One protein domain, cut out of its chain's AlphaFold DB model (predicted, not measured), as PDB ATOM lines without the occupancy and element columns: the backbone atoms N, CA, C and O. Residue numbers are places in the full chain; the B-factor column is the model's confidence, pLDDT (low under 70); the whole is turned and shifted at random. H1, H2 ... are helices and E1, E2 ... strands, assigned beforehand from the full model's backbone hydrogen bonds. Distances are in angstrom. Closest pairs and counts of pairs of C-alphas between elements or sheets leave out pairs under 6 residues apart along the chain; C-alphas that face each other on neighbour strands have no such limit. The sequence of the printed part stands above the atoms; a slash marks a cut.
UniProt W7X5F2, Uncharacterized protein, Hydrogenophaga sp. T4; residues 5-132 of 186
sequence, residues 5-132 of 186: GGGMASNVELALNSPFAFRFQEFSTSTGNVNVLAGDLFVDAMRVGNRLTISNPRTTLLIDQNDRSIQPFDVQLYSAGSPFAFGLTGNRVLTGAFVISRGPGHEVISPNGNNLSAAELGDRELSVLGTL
ATOM      1  N   GLY A   5      60.527  10.099  -9.421       83.69
ATOM      2  CA  GLY A   5      61.254  10.679  -8.286       83.69
ATOM      3  C   GLY A   5      61.104   9.927  -6.958       83.69
ATOM      4  O   GLY A   5      61.428  10.491  -5.919       83.69
ATOM      5  N   GLY A   6      60.598   8.687  -6.966       83.69
ATOM      6  CA  GLY A   6      60.356   7.914  -5.741       83.69
ATOM      7  C   GLY A   6      59.045   8.265  -5.033       83.69
ATOM      8  O   GLY A   6      58.765   7.733  -3.964       83.69
ATOM      9  N   GLY A   7      58.226   9.142  -5.622       89.50
ATOM     10  CA  GLY A   7      56.915   9.500  -5.091       89.50
ATOM     11  C   GLY A   7      55.872   8.395  -5.263       89.50
ATOM     12  O   GLY A   7      56.124   7.327  -5.817       89.50
ATOM     13  N   MET A   8      54.651   8.668  -4.814       94.44
ATOM     14  CA  MET A   8      53.519   7.774  -5.050       94.44
ATOM     15  C   MET A   8      53.187   7.722  -6.546       94.44
ATOM     16  O   MET A   8      53.027   8.762  -7.185       94.44
ATOM     17  N   ALA A   9      53.080   6.519  -7.110       96.75
ATOM     18  CA  ALA A   9      52.582   6.346  -8.470       96.75
ATOM     19  C   ALA A   9      51.086   6.698  -8.535       96.75
ATOM     20  O   ALA A   9      50.342   6.443  -7.592       96.75
ATOM     21  N   SER A  10      50.623   7.283  -9.638       96.44
ATOM     22  CA  SER A  10      49.195   7.579  -9.820       96.44
ATOM     23  C   SER A  10      48.380   6.302 -10.020       96.44
ATOM     24  O   SER A  10      47.365   6.107  -9.353       96.44
ATOM     25  N   ASN A  11      48.851   5.428 -10.909       96.00
ATOM     26  CA  ASN A  11      48.272   4.118 -11.151       96.00
ATOM     27  C   ASN A  11      49.356   3.056 -11.314       96.00
ATOM     28  O   ASN A  11      50.438   3.333 -11.837       96.00
ATOM     29  N   VAL A  12      49.031   1.836 -10.906       96.75
ATOM     30  CA  VAL A  12      49.930   0.690 -10.934       96.75
ATOM     31  C   VAL A  12      49.150  -0.552 -11.355       96.75
ATOM     32  O   VAL A  12      48.207  -0.944 -10.680       96.75
ATOM     33  N   GLU A  13      49.579  -1.187 -12.444       97.19
ATOM     34  CA  GLU A  13      49.004  -2.431 -12.973       97.19
ATOM     35  C   GLU A  13      50.113  -3.479 -13.076       97.19
ATOM     36  O   GLU A  13      51.060  -3.303 -13.850       97.19
ATOM     37  N   LEU A  14      50.055  -4.537 -12.265       95.88
ATOM     38  CA  LEU A  14      51.083  -5.580 -12.249       95.88
ATOM     39  C   LEU A  14      50.485  -6.963 -12.442       95.88
ATOM     40  O   LEU A  14      49.557  -7.352 -11.743       95.88
ATOM     41  N   ALA A  15      51.126  -7.746 -13.305       97.25
ATOM     42  CA  ALA A  15      50.974  -9.189 -13.354       97.25
ATOM     43  C   ALA A  15      52.299  -9.836 -12.935       97.25
ATOM     44  O   ALA A  15      53.339  -9.613 -13.554       97.25
ATOM     45  N   LEU A  16      52.261 -10.624 -11.868       96.06
ATOM     46  CA  LEU A  16      53.408 -11.287 -11.267       96.06
ATOM     47  C   LEU A  16      53.257 -12.795 -11.458       96.06
ATOM     48  O   LEU A  16      52.287 -13.387 -10.997       96.06
ATOM     49  N   ASN A  17      54.192 -13.421 -12.168       97.06
ATOM     50  CA  ASN A  17      54.155 -14.855 -12.447       97.06
ATOM     51  C   ASN A  17      55.549 -15.460 -12.284       97.06
ATOM     52  O   ASN A  17      56.398 -15.339 -13.166       97.06
ATOM     53  N   SER A  18      55.793 -16.067 -11.131       93.44
ATOM     54  CA  SER A  18      57.042 -16.753 -10.816       93.44
ATOM     55  C   SER A  18      56.739 -17.910  -9.871       93.44
ATOM     56  O   SER A  18      55.866 -17.774  -9.021       93.44
ATOM     57  N   PRO A  19      57.459 -19.039  -9.942       88.25
ATOM     58  CA  PRO A  19      57.369 -20.063  -8.903       88.25
ATOM     59  C   PRO A  19      57.953 -19.593  -7.556       88.25
ATOM     60  O   PRO A  19      57.777 -20.272  -6.548       88.25
ATOM     61  N   PHE A  20      58.657 -18.457  -7.528       93.62
ATOM     62  CA  PHE A  20      59.272 -17.874  -6.336       93.62
ATOM     63  C   PHE A  20      58.501 -16.652  -5.824       93.62
ATOM     64  O   PHE A  20      57.701 -16.054  -6.541       93.62
ATOM     65  N   ALA A  21      58.796 -16.250  -4.588       94.88
ATOM     66  CA  ALA A  21      58.227 -15.055  -3.984       94.88
ATOM     67  C   ALA A  21      58.757 -13.758  -4.622       94.88
ATOM     68  O   ALA A  21      59.949 -13.615  -4.902       94.88
ATOM     69  N   PHE A  22      57.866 -12.784  -4.771       97.62
ATOM     70  CA  PHE A  22      58.172 -11.402  -5.107       97.62
ATOM     71  C   PHE A  22      58.340 -10.599  -3.827       97.62
ATOM     72  O   PHE A  22      57.478 -10.637  -2.949       97.62
ATOM     73  N   ARG A  23      59.427  -9.832  -3.733       97.12
ATOM     74  CA  ARG A  23      59.647  -8.916  -2.617       97.12
ATOM     75  C   ARG A  23      59.909  -7.506  -3.114       97.12
ATOM     76  O   ARG A  23      60.822  -7.281  -3.904       97.12
ATOM     77  N   PHE A  24      59.137  -6.562  -2.600       96.75
ATOM     78  CA  PHE A  24      59.364  -5.139  -2.791       96.75
ATOM     79  C   PHE A  24      59.743  -4.505  -1.457       96.75
ATOM     80  O   PHE A  24      59.060  -4.702  -0.457       96.75
ATOM     81  N   GLN A  25      60.804  -3.703  -1.440       96.06
ATOM     82  CA  GLN A  25      61.102  -2.873  -0.269       96.06
ATOM     83  C   GLN A  25      60.004  -1.823  -0.066       96.06
ATOM     84  O   GLN A  25      59.516  -1.616   1.037       96.06
ATOM     85  N   GLU A  26      59.557  -1.213  -1.161       95.81
ATOM     86  CA  GLU A  26      58.499  -0.209  -1.150       95.81
ATOM     87  C   GLU A  26      57.515  -0.466  -2.290       95.81
ATOM     88  O   GLU A  26      57.922  -0.834  -3.396       95.81
ATOM     89  N   PHE A  27      56.230  -0.247  -2.037       97.62
ATOM     90  CA  PHE A  27      55.166  -0.210  -3.038       97.62
ATOM     91  C   PHE A  27      54.275   0.989  -2.719       97.62
ATOM     92  O   PHE A  27      53.585   0.977  -1.705       97.62
ATOM     93  N   SER A  28      54.273   2.021  -3.561       97.69
ATOM     94  CA  SER A  28      53.513   3.249  -3.301       97.69
ATOM     95  C   SER A  28      52.675   3.636  -4.512       97.69
ATOM     96  O   SER A  28      53.222   4.022  -5.548       97.69
ATOM     97  N   THR A  29      51.350   3.542  -4.382       97.94
ATOM     98  CA  THR A  29      50.404   3.910  -5.442       97.94
ATOM     99  C   THR A  29      49.166   4.616  -4.900       97.94
ATOM    100  O   THR A  29      48.747   4.365  -3.772       97.94
ATOM    101  N   SER A  30      48.548   5.479  -5.702       97.75
ATOM    102  CA  SER A  30      47.224   6.026  -5.412       97.75
ATOM    103  C   SER A  30      46.158   4.983  -5.739       97.75
ATOM    104  O   SER A  30      45.449   4.524  -4.841       97.75
ATOM    105  N   THR A  31      46.115   4.522  -6.991       98.00
ATOM    106  CA  THR A  31      45.231   3.437  -7.433       98.00
ATOM    107  C   THR A  31      46.024   2.275  -8.035       98.00
ATOM    108  O   THR A  31      47.149   2.464  -8.498       98.00
ATOM    109  N   GLY A  32      45.495   1.053  -8.003       97.50
ATOM    110  CA  GLY A  32      46.086  -0.019  -8.795       97.50
ATOM    111  C   GLY A  32      45.436  -1.390  -8.681       97.50
ATOM    112  O   GLY A  32      44.544  -1.636  -7.858       97.50
ATOM    113  N   ASN A  33      45.960  -2.301  -9.492       98.31
ATOM    114  CA  ASN A  33      45.673  -3.724  -9.475       98.31
ATOM    115  C   ASN A  33      46.984  -4.522  -9.536       98.31
ATOM    116  O   ASN A  33      47.887  -4.233 -10.324       98.31
ATOM    117  N   VAL A  34      47.096  -5.530  -8.677       98.38
ATOM    118  CA  VAL A  34      48.219  -6.466  -8.655       98.38
ATOM    119  C   VAL A  34      47.670  -7.878  -8.727       98.38
ATOM    120  O   VAL A  34      47.013  -8.341  -7.799       98.38
ATOM    121  N   ASN A  35      47.983  -8.589  -9.800       98.25
ATOM    122  CA  ASN A  35      47.599  -9.975  -9.988       98.25
ATOM    123  C   ASN A  35      48.821 -10.895  -9.867       98.25
ATOM    124  O   ASN A  35      49.730 -10.857 -10.694       98.25
ATOM    125  N   VAL A  36      48.845 -11.728  -8.833       97.88
ATOM    126  CA  VAL A  36      49.891 -12.714  -8.549       97.88
ATOM    127  C   VAL A  36      49.429 -14.069  -9.075       97.88
ATOM    128  O   VAL A  36      48.726 -14.809  -8.398       97.88
ATOM    129  N   LEU A  37      49.808 -14.391 -10.309       96.38
ATOM    130  CA  LEU A  37      49.425 -15.624 -11.003       96.38
ATOM    131  C   LEU A  37      50.109 -16.864 -10.410       96.38
ATOM    132  O   LEU A  37      49.524 -17.945 -10.386       96.38
ATOM    133  N   ALA A  38      51.341 -16.699  -9.930       94.12
ATOM    134  CA  ALA A  38      52.106 -17.713  -9.219       94.12
ATOM    135  C   ALA A  38      53.093 -17.042  -8.258       94.12
ATOM    136  O   ALA A  38      53.534 -15.917  -8.515       94.12
ATOM    137  N   GLY A  39      53.451 -17.758  -7.191       94.19
ATOM    138  CA  GLY A  39      54.355 -17.276  -6.152       94.19
ATOM    139  C   GLY A  39      53.637 -16.481  -5.061       94.19
ATOM    140  O   GLY A  39      52.413 -16.348  -5.056       94.19
ATOM    141  N   ASP A  40      54.436 -15.959  -4.137       96.94
ATOM    142  CA  ASP A  40      53.975 -15.145  -3.013       96.94
ATOM    143  C   ASP A  40      54.351 -13.678  -3.219       96.94
ATOM    144  O   ASP A  40      55.274 -13.366  -3.973       96.94
ATOM    145  N   LEU A  41      53.674 -12.767  -2.525       98.25
ATOM    146  CA  LEU A  41      53.966 -11.335  -2.578       98.25
ATOM    147  C   LEU A  41      54.299 -10.808  -1.188       98.25
ATOM    148  O   LEU A  41      53.491 -10.927  -0.278       98.25
ATOM    149  N   PHE A  42      55.446 -10.151  -1.052       98.25
ATOM    150  CA  PHE A  42      55.860  -9.450   0.159       98.25
ATOM    151  C   PHE A  42      56.234  -8.007  -0.161       98.25
ATOM    152  O   PHE A  42      56.935  -7.727  -1.137       98.25
ATOM    153  N   VAL A  43      55.787  -7.087   0.683       98.31
ATOM    154  CA  VAL A  43      56.124  -5.670   0.609       98.31
ATOM    155  C   VAL A  43      56.487  -5.177   2.001       98.31
ATOM    156  O   VAL A  43      55.669  -5.259   2.915       98.31
ATOM    157  N   ASP A  44      57.696  -4.644   2.166       97.19
ATOM    158  CA  ASP A  44      58.149  -4.161   3.476       97.19
ATOM    159  C   ASP A  44      57.438  -2.846   3.861       97.19
ATOM    160  O   ASP A  44      57.022  -2.679   5.006       97.19
ATOM    161  N   ALA A  45      57.230  -1.944   2.894       96.81
ATOM    162  CA  ALA A  45      56.458  -0.711   3.051       96.81
ATOM    163  C   ALA A  45      55.466  -0.501   1.890       96.81
ATOM    164  O   ALA A  45      55.809   0.027   0.830       96.81
ATOM    165  N   MET A  46      54.214  -0.914   2.086       97.94
ATOM    166  CA  MET A  46      53.104  -0.660   1.172       97.94
ATOM    167  C   MET A  46      52.361   0.614   1.571       97.94
ATOM    168  O   MET A  46      51.941   0.759   2.715       97.94
ATOM    169  N   ARG A  47      52.141   1.517   0.615       97.75
ATOM    170  CA  ARG A  47      51.330   2.723   0.780       97.75
ATOM    171  C   ARG A  47      50.298   2.817  -0.339       97.75
ATOM    172  O   ARG A  47      50.647   2.807  -1.519       97.75
ATOM    173  N   VAL A  48      49.032   2.943   0.047       98.12
ATOM    174  CA  VAL A  48      47.898   3.074  -0.877       98.12
ATOM    175  C   VAL A  48      47.194   4.392  -0.602       98.12
ATOM    176  O   VAL A  48      46.745   4.612   0.519       98.12
ATOM    177  N   GLY A  49      47.126   5.268  -1.603       97.50
ATOM    178  CA  GLY A  49      46.498   6.585  -1.478       97.50
ATOM    179  C   GLY A  49      44.977   6.553  -1.610       97.50
ATOM    180  O   GLY A  49      44.294   7.248  -0.869       97.50
ATOM    181  N   ASN A  50      44.455   5.742  -2.532       98.00
ATOM    182  CA  ASN A  50      43.044   5.731  -2.901       98.00
ATOM    183  C   ASN A  50      42.468   4.310  -2.844       98.00
ATOM    184  O   ASN A  50      41.720   3.985  -1.924       98.00
ATOM    185  N   ARG A  51      42.850   3.438  -3.787       98.06
ATOM    186  CA  ARG A  51      42.314   2.070  -3.873       98.06
ATOM    187  C   ARG A  51      43.287   1.105  -4.541       98.06
ATOM    188  O   ARG A  51      43.689   1.335  -5.674       98.06
ATOM    189  N   LEU A  52      43.610  -0.005  -3.893       98.62
ATOM    190  CA  LEU A  52      44.438  -1.071  -4.452       98.62
ATOM    191  C   LEU A  52      43.695  -2.398  -4.356       98.62
ATOM    192  O   LEU A  52      43.156  -2.742  -3.307       98.62
ATOM    193  N   THR A  53      43.702  -3.154  -5.446       98.56
ATOM    194  CA  THR A  53      43.251  -4.547  -5.457       98.56
ATOM    195  C   THR A  53      44.446  -5.465  -5.647       98.56
ATOM    196  O   THR A  53      45.320  -5.189  -6.469       98.56
ATOM    197  N   ILE A  54      44.509  -6.538  -4.867       98.69
ATOM    198  CA  ILE A  54      45.555  -7.554  -4.969       98.69
ATOM    199  C   ILE A  54      44.867  -8.905  -5.074       98.69
ATOM    200  O   ILE A  54      44.025  -9.225  -4.241       98.69
ATOM    201  N   SER A  55      45.211  -9.709  -6.071       98.19
ATOM    202  CA  SER A  55      44.649 -11.046  -6.233       98.19
ATOM    203  C   SER A  55      45.725 -12.100  -6.423       98.19
ATOM    204  O   SER A  55      46.756 -11.846  -7.037       98.19
ATOM    205  N   ASN A  56      45.456 -13.303  -5.939       97.44
ATOM    206  CA  ASN A  56      46.111 -14.536  -6.360       97.44
ATOM    207  C   ASN A  56      45.026 -15.611  -6.602       97.44
ATOM    208  O   ASN A  56      43.848 -15.338  -6.359       97.44
ATOM    209  N   PRO A  57      45.359 -16.842  -7.034       97.25
ATOM    210  CA  PRO A  57      44.353 -17.877  -7.293       97.25
ATOM    211  C   PRO A  57      43.460 -18.278  -6.102       97.25
ATOM    212  O   PRO A  57      42.513 -19.033  -6.300       97.25
ATOM    213  N   ARG A  58      43.773 -17.853  -4.870       97.06
ATOM    214  CA  ARG A  58      43.050 -18.216  -3.638       97.06
ATOM    215  C   ARG A  58      42.440 -17.029  -2.887       97.06
ATOM    216  O   ARG A  58      41.643 -17.253  -1.980       97.06
ATOM    217  N   THR A  59      42.840 -15.804  -3.212       98.06
ATOM    218  CA  THR A  59      42.504 -14.612  -2.432       98.06
ATOM    219  C   THR A  59      42.343 -13.410  -3.337       98.06
ATOM    220  O   THR A  59      43.223 -13.101  -4.140       98.06
ATOM    221  N   THR A  60      41.261 -12.682  -3.124       98.12
ATOM    222  CA  THR A  60      41.009 -11.337  -3.619       98.12
ATOM    223  C   THR A  60      41.016 -10.373  -2.440       98.12
ATOM    224  O   THR A  60      40.266 -10.514  -1.479       98.12
ATOM    225  N   LEU A  61      41.901  -9.388  -2.487       98.38
ATOM    226  CA  LEU A  61      42.111  -8.436  -1.412       98.38
ATOM    227  C   LEU A  61      41.852  -7.020  -1.902       98.38
ATOM    228  O   LEU A  61      42.279  -6.633  -2.994       98.38
ATOM    229  N   LEU A  62      41.190  -6.242  -1.055       98.62
ATOM    230  CA  LEU A  62      40.922  -4.833  -1.278       98.62
ATOM    231  C   LEU A  62      41.575  -3.982  -0.192       98.62
ATOM    232  O   LEU A  62      41.416  -4.241   0.997       98.62
ATOM    233  N   ILE A  63      42.242  -2.913  -0.612       98.50
ATOM    234  CA  ILE A  63      42.580  -1.773   0.235       98.50
ATOM    235  C   ILE A  63      41.852  -0.566  -0.347       98.50
ATOM    236  O   ILE A  63      42.165  -0.147  -1.460       98.50
ATOM    237  N   ASP A  64      40.900  -0.003   0.389       97.75
ATOM    238  CA  ASP A  64      40.171   1.204  -0.010       97.75
ATOM    239  C   ASP A  64      40.250   2.238   1.113       97.75
ATOM    240  O   ASP A  64      39.902   1.954   2.258       97.75
ATOM    241  N   GLN A  65      40.766   3.425   0.798       97.31
ATOM    242  CA  GLN A  65      40.961   4.489   1.783       97.31
ATOM    243  C   GLN A  65      39.729   5.390   1.944       97.31
ATOM    244  O   GLN A  65      39.682   6.171   2.896       97.31
ATOM    245  N   ASN A  66      38.734   5.280   1.061       96.25
ATOM    246  CA  ASN A  66      37.545   6.136   1.055       96.25
ATOM    247  C   ASN A  66      36.282   5.390   1.476       96.25
ATOM    248  O   ASN A  66      35.412   5.990   2.102       96.25
ATOM    249  N   ASP A  67      36.183   4.099   1.158       94.75
ATOM    250  CA  ASP A  67      35.031   3.274   1.506       94.75
ATOM    251  C   ASP A  67      35.419   2.138   2.459       94.75
ATOM    252  O   ASP A  67      36.102   1.178   2.095       94.75
ATOM    253  N   ARG A  68      34.948   2.256   3.704       93.62
ATOM    254  CA  ARG A  68      35.165   1.265   4.766       93.62
ATOM    255  C   ARG A  68      33.984   0.313   4.954       93.62
ATOM    256  O   ARG A  68      34.033  -0.518   5.858       93.62
ATOM    257  N   SER A  69      32.920   0.450   4.162       95.06
ATOM    258  CA  SER A  69      31.821  -0.513   4.174       95.06
ATOM    259  C   SER A  69      32.324  -1.881   3.708       95.06
ATOM    260  O   SER A  69      33.300  -1.968   2.958       95.06
ATOM    261  N   ILE A  70      31.691  -2.953   4.190       94.62
ATOM    262  CA  ILE A  70      32.076  -4.316   3.818       94.62
ATOM    263  C   ILE A  70      31.790  -4.510   2.328       94.62
ATOM    264  O   ILE A  70      30.646  -4.438   1.885       94.62
ATOM    265  N   GLN A  71      32.847  -4.780   1.570       96.25
ATOM    266  CA  GLN A  71      32.804  -5.021   0.130       96.25
ATOM    267  C   GLN A  71      33.046  -6.511  -0.179       96.25
ATOM    268  O   GLN A  71      33.611  -7.221   0.654       96.25
ATOM    269  N   PRO A  72      32.638  -7.017  -1.364       95.06
ATOM    270  CA  PRO A  72      32.701  -8.442  -1.705       95.06
ATOM    271  C   PRO A  72      34.120  -8.886  -2.107       95.06
ATOM    272  O   PRO A  72      34.362  -9.293  -3.241       95.06
ATOM    273  N   PHE A  73      35.062  -8.780  -1.173       97.56
ATOM    274  CA  PHE A  73      36.435  -9.270  -1.282       97.56
ATOM    275  C   PHE A  73      36.714 -10.252  -0.150       97.56
ATOM    276  O   PHE A  73      36.117 -10.163   0.923       97.56
ATOM    277  N   ASP A  74      37.650 -11.167  -0.376       97.75
ATOM    278  CA  ASP A  74      38.027 -12.145   0.640       97.75
ATOM    279  C   ASP A  74      38.669 -11.486   1.859       97.75
ATOM    280  O   ASP A  74      38.450 -11.918   2.985       97.75
ATOM    281  N   VAL A  75      39.472 -10.443   1.654       97.81
ATOM    282  CA  VAL A  75      40.066  -9.656   2.740       97.81
ATOM    283  C   VAL A  75      39.979  -8.177   2.388       97.81
ATOM    284  O   VAL A  75      40.367  -7.769   1.293       97.81
ATOM    285  N   GLN A  76      39.509  -7.362   3.330       98.12
ATOM    286  CA  GLN A  76      39.453  -5.912   3.181       98.12
ATOM    287  C   GLN A  76      40.312  -5.234   4.246       98.12
ATOM    288  O   GLN A  76      40.145  -5.465   5.445       98.12
ATOM    289  N   LEU A  77      41.224  -4.377   3.801       97.38
ATOM    290  CA  LEU A  77      42.174  -3.662   4.639       97.38
ATOM    291  C   LEU A  77      41.968  -2.148   4.556       97.38
ATOM    292  O   LEU A  77      41.542  -1.609   3.535       97.38
ATOM    293  N   TYR A  78      42.354  -1.453   5.621       96.62
ATOM    294  CA  TYR A  78      42.370   0.002   5.704       96.62
ATOM    295  C   TYR A  78      43.628   0.479   6.434       96.62
ATOM    296  O   TYR A  78      43.990  -0.061   7.478       96.62
ATOM    297  N   SER A  79      44.307   1.497   5.901       95.62
ATOM    298  CA  SER A  79      45.554   2.013   6.494       95.62
ATOM    299  C   SER A  79      45.560   3.522   6.735       95.62
ATOM    300  O   SER A  79      46.563   4.059   7.207       95.62
ATOM    301  N   ALA A  80      44.474   4.227   6.401       94.19
ATOM    302  CA  ALA A  80      44.409   5.690   6.404       94.19
ATOM    303  C   ALA A  80      45.546   6.354   5.598       94.19
ATOM    304  O   ALA A  80      46.041   7.418   5.963       94.19
ATOM    305  N   GLY A  81      46.028   5.690   4.543       92.06
ATOM    306  CA  GLY A  81      47.159   6.150   3.731       92.06
ATOM    307  C   GLY A  81      48.542   6.035   4.391       92.06
ATOM    308  O   GLY A  81      49.538   6.440   3.775       92.06
ATOM    309  N   SER A  82      48.630   5.476   5.604       94.88
ATOM    310  CA  SER A  82      49.903   5.182   6.274       94.88
ATOM    311  C   SER A  82      50.605   3.989   5.614       94.88
ATOM    312  O   SER A  82      49.915   3.064   5.169       94.88
ATOM    313  N   PRO A  83      51.950   3.980   5.539       96.31
ATOM    314  CA  PRO A  83      52.706   2.811   5.103       96.31
ATOM    315  C   PRO A  83      52.556   1.627   6.067       96.31
ATOM    316  O   PRO A  83      52.520   1.820   7.281       96.31
ATOM    317  N   PHE A  84      52.520   0.403   5.540       97.50
ATOM    318  CA  PHE A  84      52.432  -0.824   6.333       97.50
ATOM    319  C   PHE A  84      53.160  -1.990   5.659       97.50
ATOM    320  O   PHE A  84      53.268  -2.040   4.435       97.50
ATOM    321  N   ALA A  85      53.631  -2.953   6.450       97.56
ATOM    322  CA  ALA A  85      54.163  -4.204   5.917       97.56
ATOM    323  C   ALA A  85      53.022  -5.095   5.409       97.56
ATOM    324  O   ALA A  85      51.974  -5.180   6.052       97.56
ATOM    325  N   PHE A  86      53.229  -5.775   4.284       98.44
ATOM    326  CA  PHE A  86      52.236  -6.630   3.644       98.44
ATOM    327  C   PHE A  86      52.856  -7.938   3.147       98.44
ATOM    328  O   PHE A  86      53.958  -7.955   2.602       98.44
ATOM    329  N   GLY A  87      52.124  -9.035   3.289       98.12
ATOM    330  CA  GLY A  87      52.461 -10.344   2.754       98.12
ATOM    331  C   GLY A  87      51.204 -11.083   2.304       98.12
ATOM    332  O   GLY A  87      50.194 -11.054   3.002       98.12
ATOM    333  N   LEU A  88      51.274 -11.765   1.166       98.31
ATOM    334  CA  LEU A  88      50.215 -12.613   0.633       98.31
ATOM    335  C   LEU A  88      50.808 -13.948   0.177       98.31
ATOM    336  O   LEU A  88      51.572 -13.994  -0.788       98.31
ATOM    337  N   THR A  89      50.394 -15.023   0.848       97.06
ATOM    338  CA  THR A  89      50.807 -16.405   0.566       97.06
ATOM    339  C   THR A  89      49.575 -17.300   0.549       97.06
ATOM    340  O   THR A  89      48.986 -17.592   1.591       97.06
ATOM    341  N   GLY A  90      49.137 -17.732  -0.636       95.75
ATOM    342  CA  GLY A  90      47.893 -18.492  -0.786       95.75
ATOM    343  C   GLY A  90      46.678 -17.745  -0.212       95.75
ATOM    344  O   GLY A  90      46.329 -16.678  -0.708       95.75
ATOM    345  N   ASN A  91      46.040 -18.314   0.815       97.06
ATOM    346  CA  ASN A  91      44.908 -17.739   1.559       97.06
ATOM    347  C   ASN A  91      45.313 -17.009   2.855       97.06
ATOM    348  O   ASN A  91      44.448 -16.667   3.660       97.06
ATOM    349  N   ARG A  92      46.617 -16.797   3.076       97.44
ATOM    350  CA  ARG A  92      47.159 -16.100   4.243       97.44
ATOM    351  C   ARG A  92      47.593 -14.685   3.882       97.44
ATOM    352  O   ARG A  92      48.361 -14.491   2.939       97.44
ATOM    353  N   VAL A  93      47.173 -13.725   4.700       98.00
ATOM    354  CA  VAL A  93      47.565 -12.317   4.633       98.00
ATOM    355  C   VAL A  93      48.334 -11.943   5.896       98.00
ATOM    356  O   VAL A  93      47.830 -12.083   7.007       98.00
ATOM    357  N   LEU A  94      49.555 -11.443   5.732       97.56
ATOM    358  CA  LEU A  94      50.293 -10.753   6.787       97.56
ATOM    359  C   LEU A  94      50.158  -9.259   6.538       97.56
ATOM    360  O   LEU A  94      50.409  -8.799   5.428       97.56
ATOM    361  N   THR A  95      49.746  -8.491   7.537       97.50
ATOM    362  CA  THR A  95      49.503  -7.066   7.320       97.50
ATOM    363  C   THR A  95      49.746  -6.244   8.570       97.50
ATOM    364  O   THR A  95      49.359  -6.638   9.663       97.50
ATOM    365  N   GLY A  96      50.366  -5.076   8.408       95.81
ATOM    366  CA  GLY A  96      50.401  -4.028   9.429       95.81
ATOM    367  C   GLY A  96      49.194  -3.085   9.383       95.81
ATOM    368  O   GLY A  96      49.099  -2.193  10.221       95.81
ATOM    369  N   ALA A  97      48.298  -3.240   8.404       95.62
ATOM    370  CA  ALA A  97      47.093  -2.427   8.268       95.62
ATOM    371  C   ALA A  97      45.932  -2.964   9.119       95.62
ATOM    372  O   ALA A  97      45.926  -4.114   9.559       95.62
ATOM    373  N   PHE A  98      44.914  -2.127   9.308       94.44
ATOM    374  CA  PHE A  98      43.674  -2.522   9.959       94.44
ATOM    375  C   PHE A  98      42.855  -3.441   9.043       94.44
ATOM    376  O   PHE A  98      42.750  -3.190   7.842       94.44
ATOM    377  N   VAL A  99      42.257  -4.488   9.613       96.00
ATOM    378  CA  VAL A  99      41.446  -5.475   8.888       96.00
ATOM    379  C   VAL A  99      39.968  -5.150   9.099       96.00
ATOM    380  O   VAL A  99      39.453  -5.267  10.211       96.00
ATOM    381  N   ILE A 100      39.278  -4.733   8.039       94.75
ATOM    382  CA  ILE A 100      37.839  -4.426   8.083       94.75
ATOM    383  C   ILE A 100      37.034  -5.723   8.120       94.75
ATOM    384  O   ILE A 100      36.207  -5.920   9.008       94.75
ATOM    385  N   SER A 101      37.302  -6.616   7.171       95.81
ATOM    386  CA  SER A 101      36.606  -7.889   7.023       95.81
ATOM    387  C   SER A 101      37.553  -8.954   6.482       95.81
ATOM    388  O   SER A 101      38.561  -8.654   5.831       95.81
ATOM    389  N   ARG A 102      37.219 -10.213   6.766       95.00
ATOM    390  CA  ARG A 102      37.864 -11.374   6.161       95.00
ATOM    391  C   ARG A 102      36.879 -12.525   5.973       95.00
ATOM    392  O   ARG A 102      36.061 -12.796   6.848       95.00
ATOM    393  N   GLY A 103      37.001 -13.250   4.872       92.50
ATOM    394  CA  GLY A 103      36.278 -14.490   4.630       92.50
ATOM    395  C   GLY A 103      36.736 -15.601   5.584       92.50
ATOM    396  O   GLY A 103      37.896 -15.617   5.995       92.50
ATOM    397  N   PRO A 104      35.860 -16.552   5.954       88.69
ATOM    398  CA  PRO A 104      36.175 -17.627   6.907       88.69
ATOM    399  C   PRO A 104      37.258 -18.603   6.418       88.69
ATOM    400  O   PRO A 104      37.832 -19.329   7.223       88.69
ATOM    401  N   GLY A 105      37.546 -18.627   5.113       93.06
ATOM    402  CA  GLY A 105      38.617 -19.433   4.522       93.06
ATOM    403  C   GLY A 105      39.994 -18.767   4.536       93.06
ATOM    404  O   GLY A 105      40.946 -19.368   4.035       93.06
ATOM    405  N   HIS A 106      40.118 -17.550   5.075       95.75
ATOM    406  CA  HIS A 106      41.329 -16.735   4.990       95.75
ATOM    407  C   HIS A 106      41.952 -16.518   6.360       95.75
ATOM    408  O   HIS A 106      41.275 -16.198   7.336       95.75
ATOM    409  N   GLU A 107      43.271 -16.678   6.417       96.06
ATOM    410  CA  GLU A 107      44.050 -16.411   7.620       96.06
ATOM    411  C   GLU A 107      44.626 -14.999   7.537       96.06
ATOM    412  O   GLU A 107      45.275 -14.654   6.549       96.06
ATOM    413  N   VAL A 108      44.427 -14.184   8.571       96.19
ATOM    414  CA  VAL A 108      44.979 -12.827   8.626       96.19
ATOM    415  C   VAL A 108      45.790 -12.650   9.899       96.19
ATOM    416  O   VAL A 108      45.265 -12.761  11.002       96.19
ATOM    417  N   ILE A 109      47.077 -12.355   9.751       94.12
ATOM    418  CA  ILE A 109      47.980 -12.044  10.859       94.12
ATOM    419  C   ILE A 109      48.167 -10.531  10.869       94.12
ATOM    420  O   ILE A 109      48.737  -9.964   9.933       94.12
ATOM    421  N   SER A 110      47.669  -9.887  11.923       91.38
ATOM    422  CA  SER A 110      47.718  -8.435  12.088       91.38
ATOM    423  C   SER A 110      48.139  -8.045  13.509       91.38
ATOM    424  O   SER A 110      47.978  -8.848  14.432       91.38
ATOM    425  N   PRO A 111      48.621  -6.808  13.729       77.06
ATOM    426  CA  PRO A 111      48.898  -6.286  15.068       77.06
ATOM    427  C   PRO A 111      47.696  -6.330  16.021       77.06
ATOM    428  O   PRO A 111      47.883  -6.399  17.231       77.06
ATOM    429  N   ASN A 112      46.470  -6.327  15.487       71.31
ATOM    430  CA  ASN A 112      45.236  -6.362  16.276       71.31
ATOM    431  C   ASN A 112      44.867  -7.783  16.739       71.31
ATOM    432  O   ASN A 112      43.874  -7.966  17.439       71.31
ATOM    433  N   GLY A 113      45.665  -8.780  16.348       80.38
ATOM    434  CA  GLY A 113      45.481 -10.194  16.637       80.38
ATOM    435  C   GLY A 113      45.205 -11.023  15.381       80.38
ATOM    436  O   GLY A 113      44.917 -10.505  14.296       80.38
ATOM    437  N   ASN A 114      45.345 -12.339  15.536       88.75
ATOM    438  CA  ASN A 114      45.208 -13.292  14.441       88.75
ATOM    439  C   ASN A 114      43.736 -13.572  14.151       88.75
ATOM    440  O   ASN A 114      42.969 -13.860  15.067       88.75
ATOM    441  N   ASN A 115      43.380 -13.566  12.869       88.06
ATOM    442  CA  ASN A 115      42.045 -13.861  12.353       88.06
ATOM    443  C   ASN A 115      40.947 -12.995  12.975       88.06
ATOM    444  O   ASN A 115      39.821 -13.462  13.106       88.06
ATOM    445  N   LEU A 116      41.294 -11.759  13.344       84.50
ATOM    446  CA  LEU A 116      40.370 -10.755  13.850       84.50
ATOM    447  C   LEU A 116      40.147  -9.666  12.802       84.50
ATOM    448  O   LEU A 116      41.086  -9.190  12.161       84.50
ATOM    449  N   SER A 117      38.895  -9.247  12.678       85.12
ATOM    450  CA  SER A 117      38.462  -8.129  11.846       85.12
ATOM    451  C   SER A 117      37.414  -7.290  12.572       85.12
ATOM    452  O   SER A 117      36.815  -7.733  13.555       85.12
ATOM    453  N   ALA A 118      37.182  -6.067  12.091       83.50
ATOM    454  CA  ALA A 118      36.144  -5.197  12.641       83.50
ATOM    455  C   ALA A 118      34.752  -5.842  12.586       83.50
ATOM    456  O   ALA A 118      33.990  -5.715  13.540       83.50
ATOM    457  N   ALA A 119      34.448  -6.551  11.494       81.50
ATOM    458  CA  ALA A 119      33.194  -7.281  11.336       81.50
ATOM    459  C   ALA A 119      33.016  -8.350  12.427       81.50
ATOM    460  O   ALA A 119      32.002  -8.371  13.113       81.50
ATOM    461  N   GLU A 120      34.040  -9.173  12.661       82.88
ATOM    462  CA  GLU A 120      33.982 -10.246  13.665       82.88
ATOM    463  C   GLU A 120      33.913  -9.719  15.099       82.88
ATOM    464  O   GLU A 120      33.246 -10.307  15.952       82.88
ATOM    465  N   LEU A 121      34.593  -8.604  15.380       82.62
ATOM    466  CA  LEU A 121      34.469  -7.924  16.666       82.62
ATOM    467  C   LEU A 121      33.058  -7.353  16.848       82.62
ATOM    468  O   LEU A 121      32.471  -7.538  17.908       82.62
ATOM    469  N   GLY A 122      32.491  -6.724  15.816       79.00
ATOM    470  CA  GLY A 122      31.119  -6.218  15.844       79.00
ATOM    471  C   GLY A 122      30.090  -7.319  16.105       79.00
ATOM    472  O   GLY A 122      29.251  -7.171  16.993       79.00
ATOM    473  N   ASP A 123      30.200  -8.446  15.401       79.81
ATOM    474  CA  ASP A 123      29.310  -9.599  15.584       79.81
ATOM    475  C   ASP A 123      29.418 -10.185  16.997       79.81
ATOM    476  O   ASP A 123      28.410 -10.554  17.605       79.81
ATOM    477  N   ARG A 124      30.633 -10.231  17.558       78.50
ATOM    478  CA  ARG A 124      30.852 -10.683  18.934       78.50
ATOM    479  C   ARG A 124      30.166  -9.770  19.946       78.50
ATOM    480  O   ARG A 124      29.479 -10.277  20.829       78.50
ATOM    481  N   GLU A 125      30.328  -8.455  19.828       78.81
ATOM    482  CA  GLU A 125      29.705  -7.499  20.753       78.81
ATOM    483  C   GLU A 125      28.173  -7.519  20.640       78.81
ATOM    484  O   GLU A 125      27.472  -7.530  21.653       78.81
ATOM    485  N   LEU A 126      27.633  -7.621  19.422       76.00
ATOM    486  CA  LEU A 126      26.191  -7.786  19.209       76.00
ATOM    487  C   LEU A 126      25.666  -9.096  19.802       76.00
ATOM    488  O   LEU A 126      24.599  -9.109  20.417       76.00
ATOM    489  N   SER A 127      26.418 -10.190  19.665       74.75
ATOM    490  CA  SER A 127      26.065 -11.460  20.297       74.75
ATOM    491  C   SER A 127      26.038 -11.343  21.819       74.75
ATOM    492  O   SER A 127      25.165 -11.943  22.439       74.75
ATOM    493  N   VAL A 128      26.957 -10.588  22.429       74.50
ATOM    494  CA  VAL A 128      26.956 -10.355  23.881       74.50
ATOM    495  C   VAL A 128      25.736  -9.533  24.292       74.50
ATOM    496  O   VAL A 128      25.044  -9.920  25.232       74.50
ATOM    497  N   LEU A 129      25.408  -8.463  23.564       66.00
ATOM    498  CA  LEU A 129      24.202  -7.668  23.823       66.00
ATOM    499  C   LEU A 129      22.918  -8.506  23.740       66.00
ATOM    500  O   LEU A 129      22.029  -8.329  24.565       66.00
ATOM    501  N   GLY A 130      22.838  -9.451  22.801       62.72
ATOM    502  CA  GLY A 130      21.714 -10.389  22.699       62.72
ATOM    503  C   GLY A 130      21.637 -11.422  23.833       62.72
ATOM    504  O   GLY A 130      20.604 -12.063  23.994       62.72
ATOM    505  N   THR A 131      22.712 -11.593  24.608       64.94
ATOM    506  CA  THR A 131      22.740 -12.448  25.811       64.94
ATOM    507  C   THR A 131      22.554 -11.674  27.112       64.94
ATOM    508  O   THR A 131      22.432 -12.295  28.169       64.94
ATOM    509  N   LEU A 132      22.541 -10.338  27.061       61.56
ATOM    510  CA  LEU A 132      22.157  -9.552  28.222       61.56
ATOM    511  C   LEU A 132      20.665  -9.783  28.497       61.56
ATOM    512  O   LEU A 132      19.884  -9.840  27.542       61.56
TER     513      LEU A 132
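This is residues 5 to 132 of the 186 residues of an uncharacterized protein of Hydrogenophaga sp. T4 (UniProt W7X5F2). The printed part is wound in flattened, stacked turns, a short solenoid of strands with a helix, H1, sticking out at one end with residues 122 to 132. Its two walls are largely face to face: E1, E4, E5, E8 and the later parts of E2 and E3 make one, and E6, E7, E9 and the earlier parts of E2 and E3 the other, E2 and E3 folding over from wall to wall. The 128 printed residues hold nine named strands, E1 to E9, then H1; the strands form one branched, twisted sheet of mixed pairs, and the class is mostly strand. The whole is compact, with a radius of gyration of the C-alphas of 15.0 A, yet elongated, spanning 56 by 30 by 23 A.

Start at E1, residues 9 to 17, an edge strand parallel to E2, residues 22 to 38; look at N 14 and O 33, 2.9 A apart. E2 bends by 175 degrees at residue 27. On its other side is E3, residues 41 to 56, parallel to it, with N 44 and O 24 at 3.0 A. E3 bends by 174 degrees at residue 46, and its pairing is staggered. Its residues 51 to 56 form a hairpin with E4, residues 59 to 64, with N 54 and O 61 at 2.9 A; its residues 41 to 46 are antiparallel to E6, residues 84 to 89, with N 43 and O 86 at 2.8 A. E5, residues 75 to 78, is parallel to E4, with N 77 and O 62 at 2.8 A, and antiparallel to E8, residues 98 to 102, with N 78 and O 98 at 2.8 A. E6 and E7, residues 92 to 95, form a hairpin, with N 87 and O 94 at 2.8 A, and E9, residues 107 to 110, is parallel to E7, with N 93 and O 107 at 2.8 A. H1, residues 118 to 129, only grazes the sheet with residues 118 to 121; its closest C-alpha pair with E8 is Ile 100 and Ala 118, 4.9 A. In H1 every O i to N i+4 pair is within hydrogen-bond range.

Find C-alpha 9 at (52.582, 6.346, -8.470); E1 runs 21.6 A from there. E2 folds at C-alpha 27, (55.166, -0.210, -3.038), and its ends are 9.7 A apart; those of E3 are 9.3 A apart. E4 is 16.2 A long and E6 16.7 A. H1 runs 16.5 A to C-alpha 129 at (24.202, -7.668, 23.823).

The C-alphas of Gly 5 and Leu 132, the two farthest apart, are 57.2 A apart. The printed part has no cut and no long link. Mean pLDDT of the printed part is 92.9; residues 129 to 132 are under 70.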